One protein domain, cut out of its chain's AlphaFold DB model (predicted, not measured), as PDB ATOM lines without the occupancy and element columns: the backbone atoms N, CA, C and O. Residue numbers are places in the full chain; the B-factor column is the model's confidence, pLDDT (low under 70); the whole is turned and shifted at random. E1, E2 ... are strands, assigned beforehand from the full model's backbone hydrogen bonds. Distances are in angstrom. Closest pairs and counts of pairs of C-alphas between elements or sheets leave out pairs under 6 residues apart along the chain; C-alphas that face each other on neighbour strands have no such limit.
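This is residues 44 to 56, 67 to 112 and 123 to 137 of the 146 residues of the protein "DDE_5 domain-containing protein" of Streptomyces sp. T1317-0309 (UniProt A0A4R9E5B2). A long, twisted ribbon of three antiparallel strands, ordered E3, E4, E5, has a small two-stranded sheet, E1 and E2, near the end of E4. The printed part has 74 residues, five named strands, E1 to E5 along the chain, and no named helix; the class is all strand, with 32 residues in named elements, under half. It is loose, radius of gyration of the C-alphas 14.5 A, and only just elongated, spanning 46 by 30 by 21 A.

E4, residues 94 to 104, measures 28.3 A, from (15.333, 2.902, 7.986) to (27.263, 19.030, -11.982). E3 is residues 84 to 90, 18.8 A; E5 127 to 134, 22.6 A; E1 48 to 50; E2 70 to 72.

E3 and E4 form a hairpin; N 86 and O 98 are 2.9 A apart. Across E4 and E5, N 99 and O 131 are 2.9 A apart. E1 and E2 are antiparallel, with N 71 and O 49 at 2.8 A. The closest C-alphas of E1 and E4, Tyr 50 and Leu 104, are 5.3 A apart. E2 and E5 are apart.

Cuts after residues 56 and 112 leave C-alpha gaps of 11.9 A and 15.0 A. The link E2 to E3 is long. No printed residue is under 70 in pLDDT.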
ATOM      1  N   ARG A  44      19.216   7.279 -14.722       83.75
ATOM      2  CA  ARG A  44      19.869   6.002 -15.054       83.75
ATOM      3  C   ARG A  44      21.272   5.928 -14.442       83.75
ATOM      4  O   ARG A  44      21.949   6.952 -14.364       83.75
ATOM      5  N   SER A  45      21.701   4.728 -14.061       82.88
ATOM      6  CA  SER A  45      22.991   4.492 -13.395       82.88
ATOM      7  C   SER A  45      24.199   4.597 -14.331       82.88
ATOM      8  O   SER A  45      25.299   4.855 -13.869       82.88
ATOM      9  N   ASP A  46      23.999   4.475 -15.643       86.94
ATOM     10  CA  ASP A  46      25.043   4.617 -16.670       86.94
ATOM     11  C   ASP A  46      25.356   6.083 -17.030       86.94
ATOM     12  O   ASP A  46      26.063   6.380 -17.996       86.94
ATOM     13  N   ARG A  47      24.783   7.045 -16.294       90.44
ATOM     14  CA  ARG A  47      24.991   8.468 -16.563       90.44
ATOM     15  C   ARG A  47      26.321   8.953 -16.006       90.44
ATOM     16  O   ARG A  47      26.718   8.644 -14.885       90.44
ATOM     17  N   VAL A  48      26.959   9.806 -16.803       94.50
ATOM     18  CA  VAL A  48      28.152  10.556 -16.419       94.50
ATOM     19  C   VAL A  48      27.807  12.037 -16.408       94.50
ATOM     20  O   VAL A  48      27.293  12.580 -17.392       94.50
ATOM     21  N   MET A  49      28.094  12.675 -15.283       94.75
ATOM     22  CA  MET A  49      28.032  14.117 -15.095       94.75
ATOM     23  C   MET A  49      29.443  14.690 -15.043       94.75
ATOM     24  O   MET A  49      30.416  13.970 -14.829       94.75
ATOM     25  N   TYR A  50      29.555  15.996 -15.240       95.56
ATOM     26  CA  TYR A  50      30.828  16.699 -15.200       95.56
ATOM     27  C   TYR A  50      30.748  17.873 -14.237       95.56
ATOM     28  O   TYR A  50      29.750  18.594 -14.209       95.56
ATOM     29  N   PHE A  51      31.813  18.068 -13.466       94.44
ATOM     30  CA  PHE A  51      32.038  19.316 -12.745       94.44
ATOM     31  C   PHE A  51      32.405  20.438 -13.721       94.44
ATOM     32  O   PHE A  51      32.815  20.155 -14.856       94.44
ATOM     33  N   PRO A  52      32.329  21.712 -13.294       91.75
ATOM     34  CA  PRO A  52      32.786  22.812 -14.118       91.75
ATOM     35  C   PRO A  52      34.256  22.609 -14.515       91.75
ATOM     36  O   PRO A  52      35.062  22.131 -13.709       91.75
ATOM     37  N   PRO A  53      34.628  22.954 -15.756       89.75
ATOM     38  CA  PRO A  53      36.014  22.897 -16.195       89.75
ATOM     39  C   PRO A  53      36.898  23.781 -15.300       89.75
ATOM     40  O   PRO A  53      36.472  24.878 -14.925       89.75
ATOM     41  N   PRO A  54      38.139  23.360 -14.987       85.94
ATOM     42  CA  PRO A  54      39.058  24.217 -14.256       85.94
ATOM     43  C   PRO A  54      39.323  25.512 -15.044       85.94
ATOM     44  O   PRO A  54      39.304  25.493 -16.285       85.94
ATOM     45  N   PRO A  55      39.593  26.638 -14.356       83.81
ATOM     46  CA  PRO A  55      39.932  27.894 -15.010       83.81
ATOM     47  C   PRO A  55      41.091  27.698 -15.987       83.81
ATOM     48  O   PRO A  55      42.085  27.041 -15.674       83.81
ATOM     49  N   GLN A  56      40.972  28.263 -17.187       82.00
ATOM     50  CA  GLN A  56      42.082  28.213 -18.131       82.00
ATOM     51  C   GLN A  56      43.207  29.150 -17.674       82.00
ATOM     52  O   GLN A  56      42.918  30.280 -17.271       82.00
ATOM     53  N   ARG A  67      34.052  20.625 -19.886       89.38
ATOM     54  CA  ARG A  67      33.974  19.532 -18.916       89.38
ATOM     55  C   ARG A  67      35.146  19.627 -17.955       89.38
ATOM     56  O   ARG A  67      36.276  19.819 -18.409       89.38
ATOM     57  N   GLY A  68      34.864  19.501 -16.667       91.69
ATOM     58  CA  GLY A  68      35.842  19.251 -15.619       91.69
ATOM     59  C   GLY A  68      35.938  17.763 -15.298       91.69
ATOM     60  O   GLY A  68      35.839  16.919 -16.188       91.69
ATOM     61  N   LEU A  69      36.139  17.466 -14.014       94.62
ATOM     62  CA  LEU A  69      36.216  16.104 -13.491       94.62
ATOM     63  C   LEU A  69      34.917  15.329 -13.764       94.62
ATOM     64  O   LEU A  69      33.824  15.901 -13.706       94.62
ATOM     65  N   GLU A  70      35.047  14.039 -14.067       96.31
ATOM     66  CA  GLU A  70      33.906  13.152 -14.289       96.31
ATOM     67  C   GLU A  70      33.279  12.715 -12.964       96.31
ATOM     68  O   GLU A  70      33.979  12.450 -11.991       96.31
ATOM     69  N   PHE A  71      31.960  12.588 -12.960       95.88
ATOM     70  CA  PHE A  71      31.168  11.999 -11.892       95.88
ATOM     71  C   PHE A  71      30.308  10.898 -12.522       95.88
ATOM     72  O   PHE A  71      29.301  11.180 -13.178       95.88
ATOM     73  N   LYS A  72      30.740   9.644 -12.397       95.38
ATOM     74  CA  LYS A  72      30.090   8.479 -13.014       95.38
ATOM     75  C   LYS A  72      29.154   7.825 -12.015       95.38
ATOM     76  O   LYS A  72      29.592   7.436 -10.942       95.38
ATOM     77  N   PHE A  73      27.882   7.667 -12.352       89.81
ATOM     78  CA  PHE A  73      26.902   7.129 -11.402       89.81
ATOM     79  C   PHE A  73      27.134   5.644 -11.083       89.81
ATOM     80  O   PHE A  73      26.799   5.193  -9.994       89.81
ATOM     81  N   GLU A  74      27.745   4.903 -12.003       92.12
ATOM     82  CA  GLU A  74      28.116   3.496 -11.828       92.12
ATOM     83  C   GLU A  74      29.402   3.284 -11.012       92.12
ATOM     84  O   GLU A  74      29.630   2.184 -10.515       92.12
ATOM     85  N   ASP A  75      30.235   4.317 -10.860       91.25
ATOM     86  CA  ASP A  75      31.554   4.215 -10.235       91.25
ATOM     87  C   ASP A  75      31.717   5.261  -9.129       91.25
ATOM     88  O   ASP A  75      32.104   6.413  -9.359       91.25
ATOM     89  N   SER A  76      31.456   4.823  -7.897       91.06
ATOM     90  CA  SER A  76      31.552   5.661  -6.703       91.06
ATOM     91  C   SER A  76      32.968   6.151  -6.403       91.06
ATOM     92  O   SER A  76      33.122   7.084  -5.623       91.06
ATOM     93  N   THR A  77      34.013   5.567  -7.004       94.00
ATOM     94  CA  THR A  77      35.392   6.054  -6.824       94.00
ATOM     95  C   THR A  77      35.620   7.406  -7.502       94.00
ATOM     96  O   THR A  77      36.524   8.147  -7.122       94.00
ATOM     97  N   THR A  78      34.758   7.769  -8.459       94.81
ATOM     98  CA  THR A  78      34.776   9.083  -9.116       94.81
ATOM     99  C   THR A  78      34.098  10.181  -8.297       94.81
ATOM    100  O   THR A  78      34.170  11.355  -8.660       94.81
ATOM    101  N   TRP A  79      33.416   9.832  -7.203       94.69
ATOM    102  CA  TRP A  79      32.639  10.791  -6.425       94.69
ATOM    103  C   TRP A  79      33.552  11.493  -5.415       94.69
ATOM    104  O   TRP A  79      34.062  10.843  -4.500       94.69
ATOM    105  N   PRO A  80      33.758  12.819  -5.521       94.88
ATOM    106  CA  PRO A  80      34.455  13.554  -4.474       94.88
ATOM    107  C   PRO A  80      33.603  13.597  -3.199       94.88
ATOM    108  O   PRO A  80      32.433  13.205  -3.196       94.88
ATOM    109  N   ALA A  81      34.164  14.128  -2.111       95.81
ATOM    110  CA  ALA A  81      33.389  14.357  -0.896       95.81
ATOM    111  C   ALA A  81      32.129  15.200  -1.206       95.81
ATOM    112  O   ALA A  81      32.229  16.210  -1.913       95.81
ATOM    113  N   PRO A  82      30.941  14.790  -0.727       93.75
ATOM    114  CA  PRO A  82      29.709  15.538  -0.950       93.75
ATOM    115  C   PRO A  82      29.763  16.901  -0.260       93.75
ATOM    116  O   PRO A  82      30.285  17.037   0.844       93.75
ATOM    117  N   ALA A  83      29.172  17.909  -0.900       91.81
ATOM    118  CA  ALA A  83      29.087  19.260  -0.348       91.81
ATOM    119  C   ALA A  83      28.112  19.334   0.835       91.81
ATOM    120  O   ALA A  83      28.237  20.178   1.718       91.81
ATOM    121  N   THR A  84      27.107  18.463   0.847       89.69
ATOM    122  CA  THR A  84      26.132  18.369   1.930       89.69
ATOM    123  C   THR A  84      25.744  16.917   2.123       89.69
ATOM    124  O   THR A  84      25.497  16.202   1.152       89.69
ATOM    125  N   VAL A  85      25.682  16.499   3.382       90.88
ATOM    126  CA  VAL A  85      25.154  15.200   3.787       90.88
ATOM    127  C   VAL A  85      24.087  15.451   4.832       90.88
ATOM    128  O   VAL A  85      24.310  16.184   5.792       90.88
ATOM    129  N   THR A  86      22.930  14.837   4.642       89.12
ATOM    130  CA  THR A  86      21.872  14.801   5.648       89.12
ATOM    131  C   THR A  86      21.558  13.355   5.971       89.12
ATOM    132  O   THR A  86      21.585  12.485   5.099       89.12
ATOM    133  N   VAL A  87      21.311  13.106   7.249       89.94
ATOM    134  CA  VAL A  87      20.998  11.788   7.784       89.94
ATOM    135  C   VAL A  87      19.676  11.923   8.518       89.94
ATOM    136  O   VAL A  87      19.487  12.851   9.303       89.94
ATOM    137  N   THR A  88      18.721  11.060   8.209       87.81
ATOM    138  CA  THR A  88      17.386  11.103   8.803       87.81
ATOM    139  C   THR A  88      16.882   9.688   8.987       87.81
ATOM    140  O   THR A  88      16.811   8.916   8.035       87.81
ATOM    141  N   GLU A  89      16.500   9.352  10.211       86.50
ATOM    142  CA  GLU A  89      15.806   8.101  10.470       86.50
ATOM    143  C   GLU A  89      14.381   8.186   9.939       86.50
ATOM    144  O   GLU A  89      13.639   9.133  10.206       86.50
ATOM    145  N   THR A  90      13.992   7.182   9.166       80.88
ATOM    146  CA  THR A  90      12.647   7.079   8.619       80.88
ATOM    147  C   THR A  90      12.025   5.763   9.049       80.88
ATOM    148  O   THR A  90      12.647   4.705   9.002       80.88
ATOM    149  N   THR A  91      10.749   5.809   9.415       79.94
ATOM    150  CA  THR A  91       9.997   4.611   9.816       79.94
ATOM    151  C   THR A  91       9.810   3.613   8.673       79.94
ATOM    152  O   THR A  91       9.548   2.441   8.917       79.94
ATOM    153  N   ARG A  92       9.911   4.073   7.419       77.69
ATOM    154  CA  ARG A  92       9.596   3.290   6.217       77.69
ATOM    155  C   ARG A  92      10.818   2.754   5.466       77.69
ATOM    156  O   ARG A  92      10.670   1.763   4.757       77.69
ATOM    157  N   TYR A  93      11.971   3.410   5.573       73.38
ATOM    158  CA  TYR A  93      13.180   3.060   4.812       73.38
ATOM    159  C   TYR A  93      14.408   2.828   5.709       73.38
ATOM    160  O   TYR A  93      15.514   2.636   5.206       73.38
ATOM    161  N   GLY A  94      14.229   2.879   7.033       86.81
ATOM    162  CA  GLY A  94      15.333   2.902   7.986       86.81
ATOM    163  C   GLY A  94      16.098   4.220   7.909       86.81
ATOM    164  O   GLY A  94      15.509   5.283   7.670       86.81
ATOM    165  N   MET A  95      17.410   4.159   8.108       84.25
ATOM    166  CA  MET A  95      18.294   5.309   8.002       84.25
ATOM    167  C   MET A  95      18.385   5.781   6.548       84.25
ATOM    168  O   MET A  95      18.868   5.066   5.671       84.25
ATOM    169  N   ALA A  96      17.947   7.010   6.288       85.94
ATOM    170  CA  ALA A  96      18.087   7.669   5.000       85.94
ATOM    171  C   ALA A  96      19.279   8.632   5.035       85.94
ATOM    172  O   ALA A  96      19.327   9.556   5.845       85.94
ATOM    173  N   VAL A  97      20.232   8.429   4.130       86.81
ATOM    174  CA  VAL A  97      21.399   9.292   3.933       86.81
ATOM    175  C   VAL A  97      21.298   9.934   2.557       86.81
ATOM    176  O   VAL A  97      21.382   9.244   1.541       86.81
ATOM    177  N   ALA A  98      21.131  11.253   2.519       90.75
ATOM    178  CA  ALA A  98      21.153  12.026   1.284       90.75
ATOM    179  C   ALA A  98      22.468  12.802   1.174       90.75
ATOM    180  O   ALA A  98      22.756  13.669   2.001       90.75
ATOM    181  N   SER A  99      23.236  12.499   0.131       91.56
ATOM    182  CA  SER A  99      24.491  13.168  -0.218       91.56
ATOM    183  C   SER A  99      24.289  14.017  -1.466       91.56
ATOM    184  O   SER A  99      23.720  13.536  -2.447       91.56
ATOM    185  N   ALA A 100      24.752  15.266  -1.444       91.94
ATOM    186  CA  ALA A 100      24.558  16.213  -2.536       91.94
ATOM    187  C   ALA A 100      25.881  16.748  -3.103       91.94
ATOM    188  O   ALA A 100      26.794  17.120  -2.360       91.94
ATOM    189  N   TRP A 101      25.937  16.855  -4.431       94.31
ATOM    190  CA  TRP A 101      27.027  17.469  -5.190       94.31
ATOM    191  C   TRP A 101      26.462  18.539  -6.121       94.31
ATOM    192  O   TRP A 101      25.644  18.244  -6.993       94.31
ATOM    193  N   GLY A 102      26.891  19.783  -5.922       91.75
ATOM    194  CA  GLY A 102      26.475  20.921  -6.739       91.75
ATOM    195  C   GLY A 102      27.320  21.101  -8.001       91.75
ATOM    196  O   GLY A 102      28.405  20.536  -8.135       91.75
ATOM    197  N   HIS A 103      26.827  21.951  -8.903       91.00
ATOM    198  CA  HIS A 103      27.504  22.378 -10.136       91.00
ATOM    199  C   HIS A 103      27.828  21.256 -11.133       91.00
ATOM    200  O   HIS A 103      28.661  21.436 -12.020       91.00
ATOM    201  N   LEU A 104      27.146  20.120 -11.024       93.31
ATOM    202  CA  LEU A 104      27.263  19.030 -11.982       93.31
ATOM    203  C   LEU A 104      26.397  19.310 -13.207       93.31
ATOM    204  O   LEU A 104      25.314  19.879 -13.095       93.31
ATOM    205  N   HIS A 105      26.848  18.891 -14.383       91.50
ATOM    206  CA  HIS A 105      26.068  19.031 -15.608       91.50
ATOM    207  C   HIS A 105      26.263  17.839 -16.553       91.50
ATOM    208  O   HIS A 105      27.362  17.276 -16.630       91.50
ATOM    209  N   PRO A 106      25.232  17.455 -17.327       91.25
ATOM    210  CA  PRO A 106      25.400  16.484 -18.394       91.25
ATOM    211  C   PRO A 106      26.165  17.111 -19.563       91.25
ATOM    212  O   PRO A 106      26.174  18.332 -19.761       91.25
ATOM    213  N   LEU A 107      26.774  16.266 -20.394       89.25
ATOM    214  CA  LEU A 107      27.229  16.702 -21.708       89.25
ATOM    215  C   LEU A 107      26.058  16.633 -22.688       89.25
ATOM    216  O   LEU A 107      25.625  15.550 -23.087       89.25
ATOM    217  N   LEU A 108      25.554  17.798 -23.084       89.31
ATOM    218  CA  LEU A 108      24.518  17.877 -24.100       89.31
ATOM    219  C   LEU A 108      25.101  17.589 -25.485       89.31
ATOM    220  O   LEU A 108      26.180  18.056 -25.852       89.31
ATOM    221  N   VAL A 109      24.337  16.833 -26.263       87.69
ATOM    222  CA  VAL A 109      24.636  16.461 -27.646       87.69
ATOM    223  C   VAL A 109      23.448  16.850 -28.515       87.69
ATOM    224  O   VAL A 109      22.308  16.732 -28.071       87.69
ATOM    225  N   ARG A 110      23.708  17.304 -29.749       89.06
ATOM    226  CA  ARG A 110      22.672  17.718 -30.712       89.06
ATOM    227  C   ARG A 110      21.891  16.514 -31.238       89.06
ATOM    228  O   ARG A 110      22.145  16.013 -32.325       89.06
ATOM    229  N   ARG A 111      20.990  15.995 -30.411       87.25
ATOM    230  CA  ARG A 111      20.063  14.902 -30.717       87.25
ATOM    231  C   ARG A 111      18.849  14.997 -29.804       87.25
ATOM    232  O   ARG A 111      18.922  15.588 -28.724       87.25
ATOM    233  N   SER A 112      17.774  14.306 -30.172       88.38
ATOM    234  CA  SER A 112      16.532  14.260 -29.383       88.38
ATOM    235  C   SER A 112      16.028  15.689 -29.107       88.38
ATOM    236  O   SER A 112      15.951  16.478 -30.039       88.38
ATOM    237  N   PRO A 123      24.184  24.864 -24.463       87.50
ATOM    238  CA  PRO A 123      24.343  25.429 -23.135       87.50
ATOM    239  C   PRO A 123      24.889  24.388 -22.156       87.50
ATOM    240  O   PRO A 123      24.795  23.179 -22.367       87.50
ATOM    241  N   VAL A 124      25.450  24.874 -21.053       86.81
ATOM    242  CA  VAL A 124      25.766  24.043 -19.890       86.81
ATOM    243  C   VAL A 124      24.634  24.219 -18.890       86.81
ATOM    244  O   VAL A 124      24.433  25.315 -18.374       86.81
ATOM    245  N   ILE A 125      23.891  23.144 -18.635       87.50
ATOM    246  CA  ILE A 125      22.800  23.143 -17.656       87.50
ATOM    247  C   ILE A 125      23.346  22.558 -16.361       87.50
ATOM    248  O   ILE A 125      23.412  21.340 -16.202       87.50
ATOM    249  N   ALA A 126      23.800  23.440 -15.473       88.38
ATOM    250  CA  ALA A 126      24.284  23.055 -14.157       88.38
ATOM    251  C   ALA A 126      23.119  22.697 -13.227       88.38
ATOM    252  O   ALA A 126      22.070  23.337 -13.244       88.38
ATOM    253  N   GLY A 127      23.337  21.693 -12.388       89.38
ATOM    254  CA  GLY A 127      22.388  21.218 -11.398       89.38
ATOM    255  C   GLY A 127      23.084  20.597 -10.194       89.38
ATOM    256  O   GLY A 127      24.313  20.609 -10.068       89.38
ATOM    257  N   THR A 128      22.266  20.064  -9.293       90.88
ATOM    258  CA  THR A 128      22.722  19.333  -8.110       90.88
ATOM    259  C   THR A 128      22.323  17.876  -8.256       90.88
ATOM    260  O   THR A 128      21.160  17.576  -8.520       90.88
ATOM    261  N   VAL A 129      23.278  16.968  -8.077       91.94
ATOM    262  CA  VAL A 129      22.991  15.538  -7.952       91.94
ATOM    263  C   VAL A 129      22.783  15.228  -6.481       91.94
ATOM    264  O   VAL A 129      23.623  15.579  -5.655       91.94
ATOM    265  N   ILE A 130      21.674  14.562  -6.169       90.94
ATOM    266  CA  ILE A 130      21.381  14.043  -4.836       90.94
ATOM    267  C   ILE A 130      21.357  12.522  -4.934       90.94
ATOM    268  O   ILE A 130      20.530  11.952  -5.646       90.94
ATOM    269  N   HIS A 131      22.263  11.868  -4.217       89.88
ATOM    270  CA  HIS A 131      22.259  10.424  -4.042       89.88
ATOM    271  C   HIS A 131      21.600  10.089  -2.708       89.88
ATOM    272  O   HIS A 131      22.075  10.516  -1.654       89.88
ATOM    273  N   LEU A 132      20.510   9.327  -2.761       88.69
ATOM    274  CA  LEU A 132      19.776   8.871  -1.587       88.69
ATOM    275  C   LEU A 132      20.079   7.392  -1.343       88.69
ATOM    276  O   LEU A 132      19.668   6.539  -2.127       88.69
ATOM    277  N   ARG A 133      20.771   7.096  -0.241       88.06
ATOM    278  CA  ARG A 133      20.962   5.736   0.274       88.06
ATOM    279  C   ARG A 133      19.998   5.500   1.427       88.06
ATOM    280  O   ARG A 133      19.873   6.351   2.301       88.06
ATOM    281  N   VAL A 134      19.356   4.341   1.439       86.19
ATOM    282  CA  VAL A 134      18.475   3.900   2.525       86.19
ATOM    283  C   VAL A 134      18.858   2.491   2.958       86.19
ATOM    284  O   VAL A 134      19.442   1.759   2.156       86.19
ATOM    285  N   ASP A 135      18.528   2.111   4.190       79.31
ATOM    286  CA  ASP A 135      18.824   0.768   4.704       79.31
ATOM    287  C   ASP A 135      18.007  -0.311   3.989       79.31
ATOM    288  O   ASP A 135      18.517  -1.391   3.697       79.31
ATOM    289  N   TYR A 136      16.736  -0.027   3.689       77.62
ATOM    290  CA  TYR A 136      15.870  -0.964   2.981       77.62
ATOM    291  C   TYR A 136      14.805  -0.261   2.142       77.62
ATOM    292  O   TYR A 136      14.314   0.825   2.461       77.62
ATOM    293  N   LEU A 137      14.421  -0.918   1.047       78.56
ATOM    294  CA  LEU A 137      13.277  -0.521   0.242       78.56
ATOM    295  C   LEU A 137      12.042  -1.314   0.702       78.56
ATOM    296  O   LEU A 137      12.089  -2.541   0.770       78.56
TER     297      LEU A 137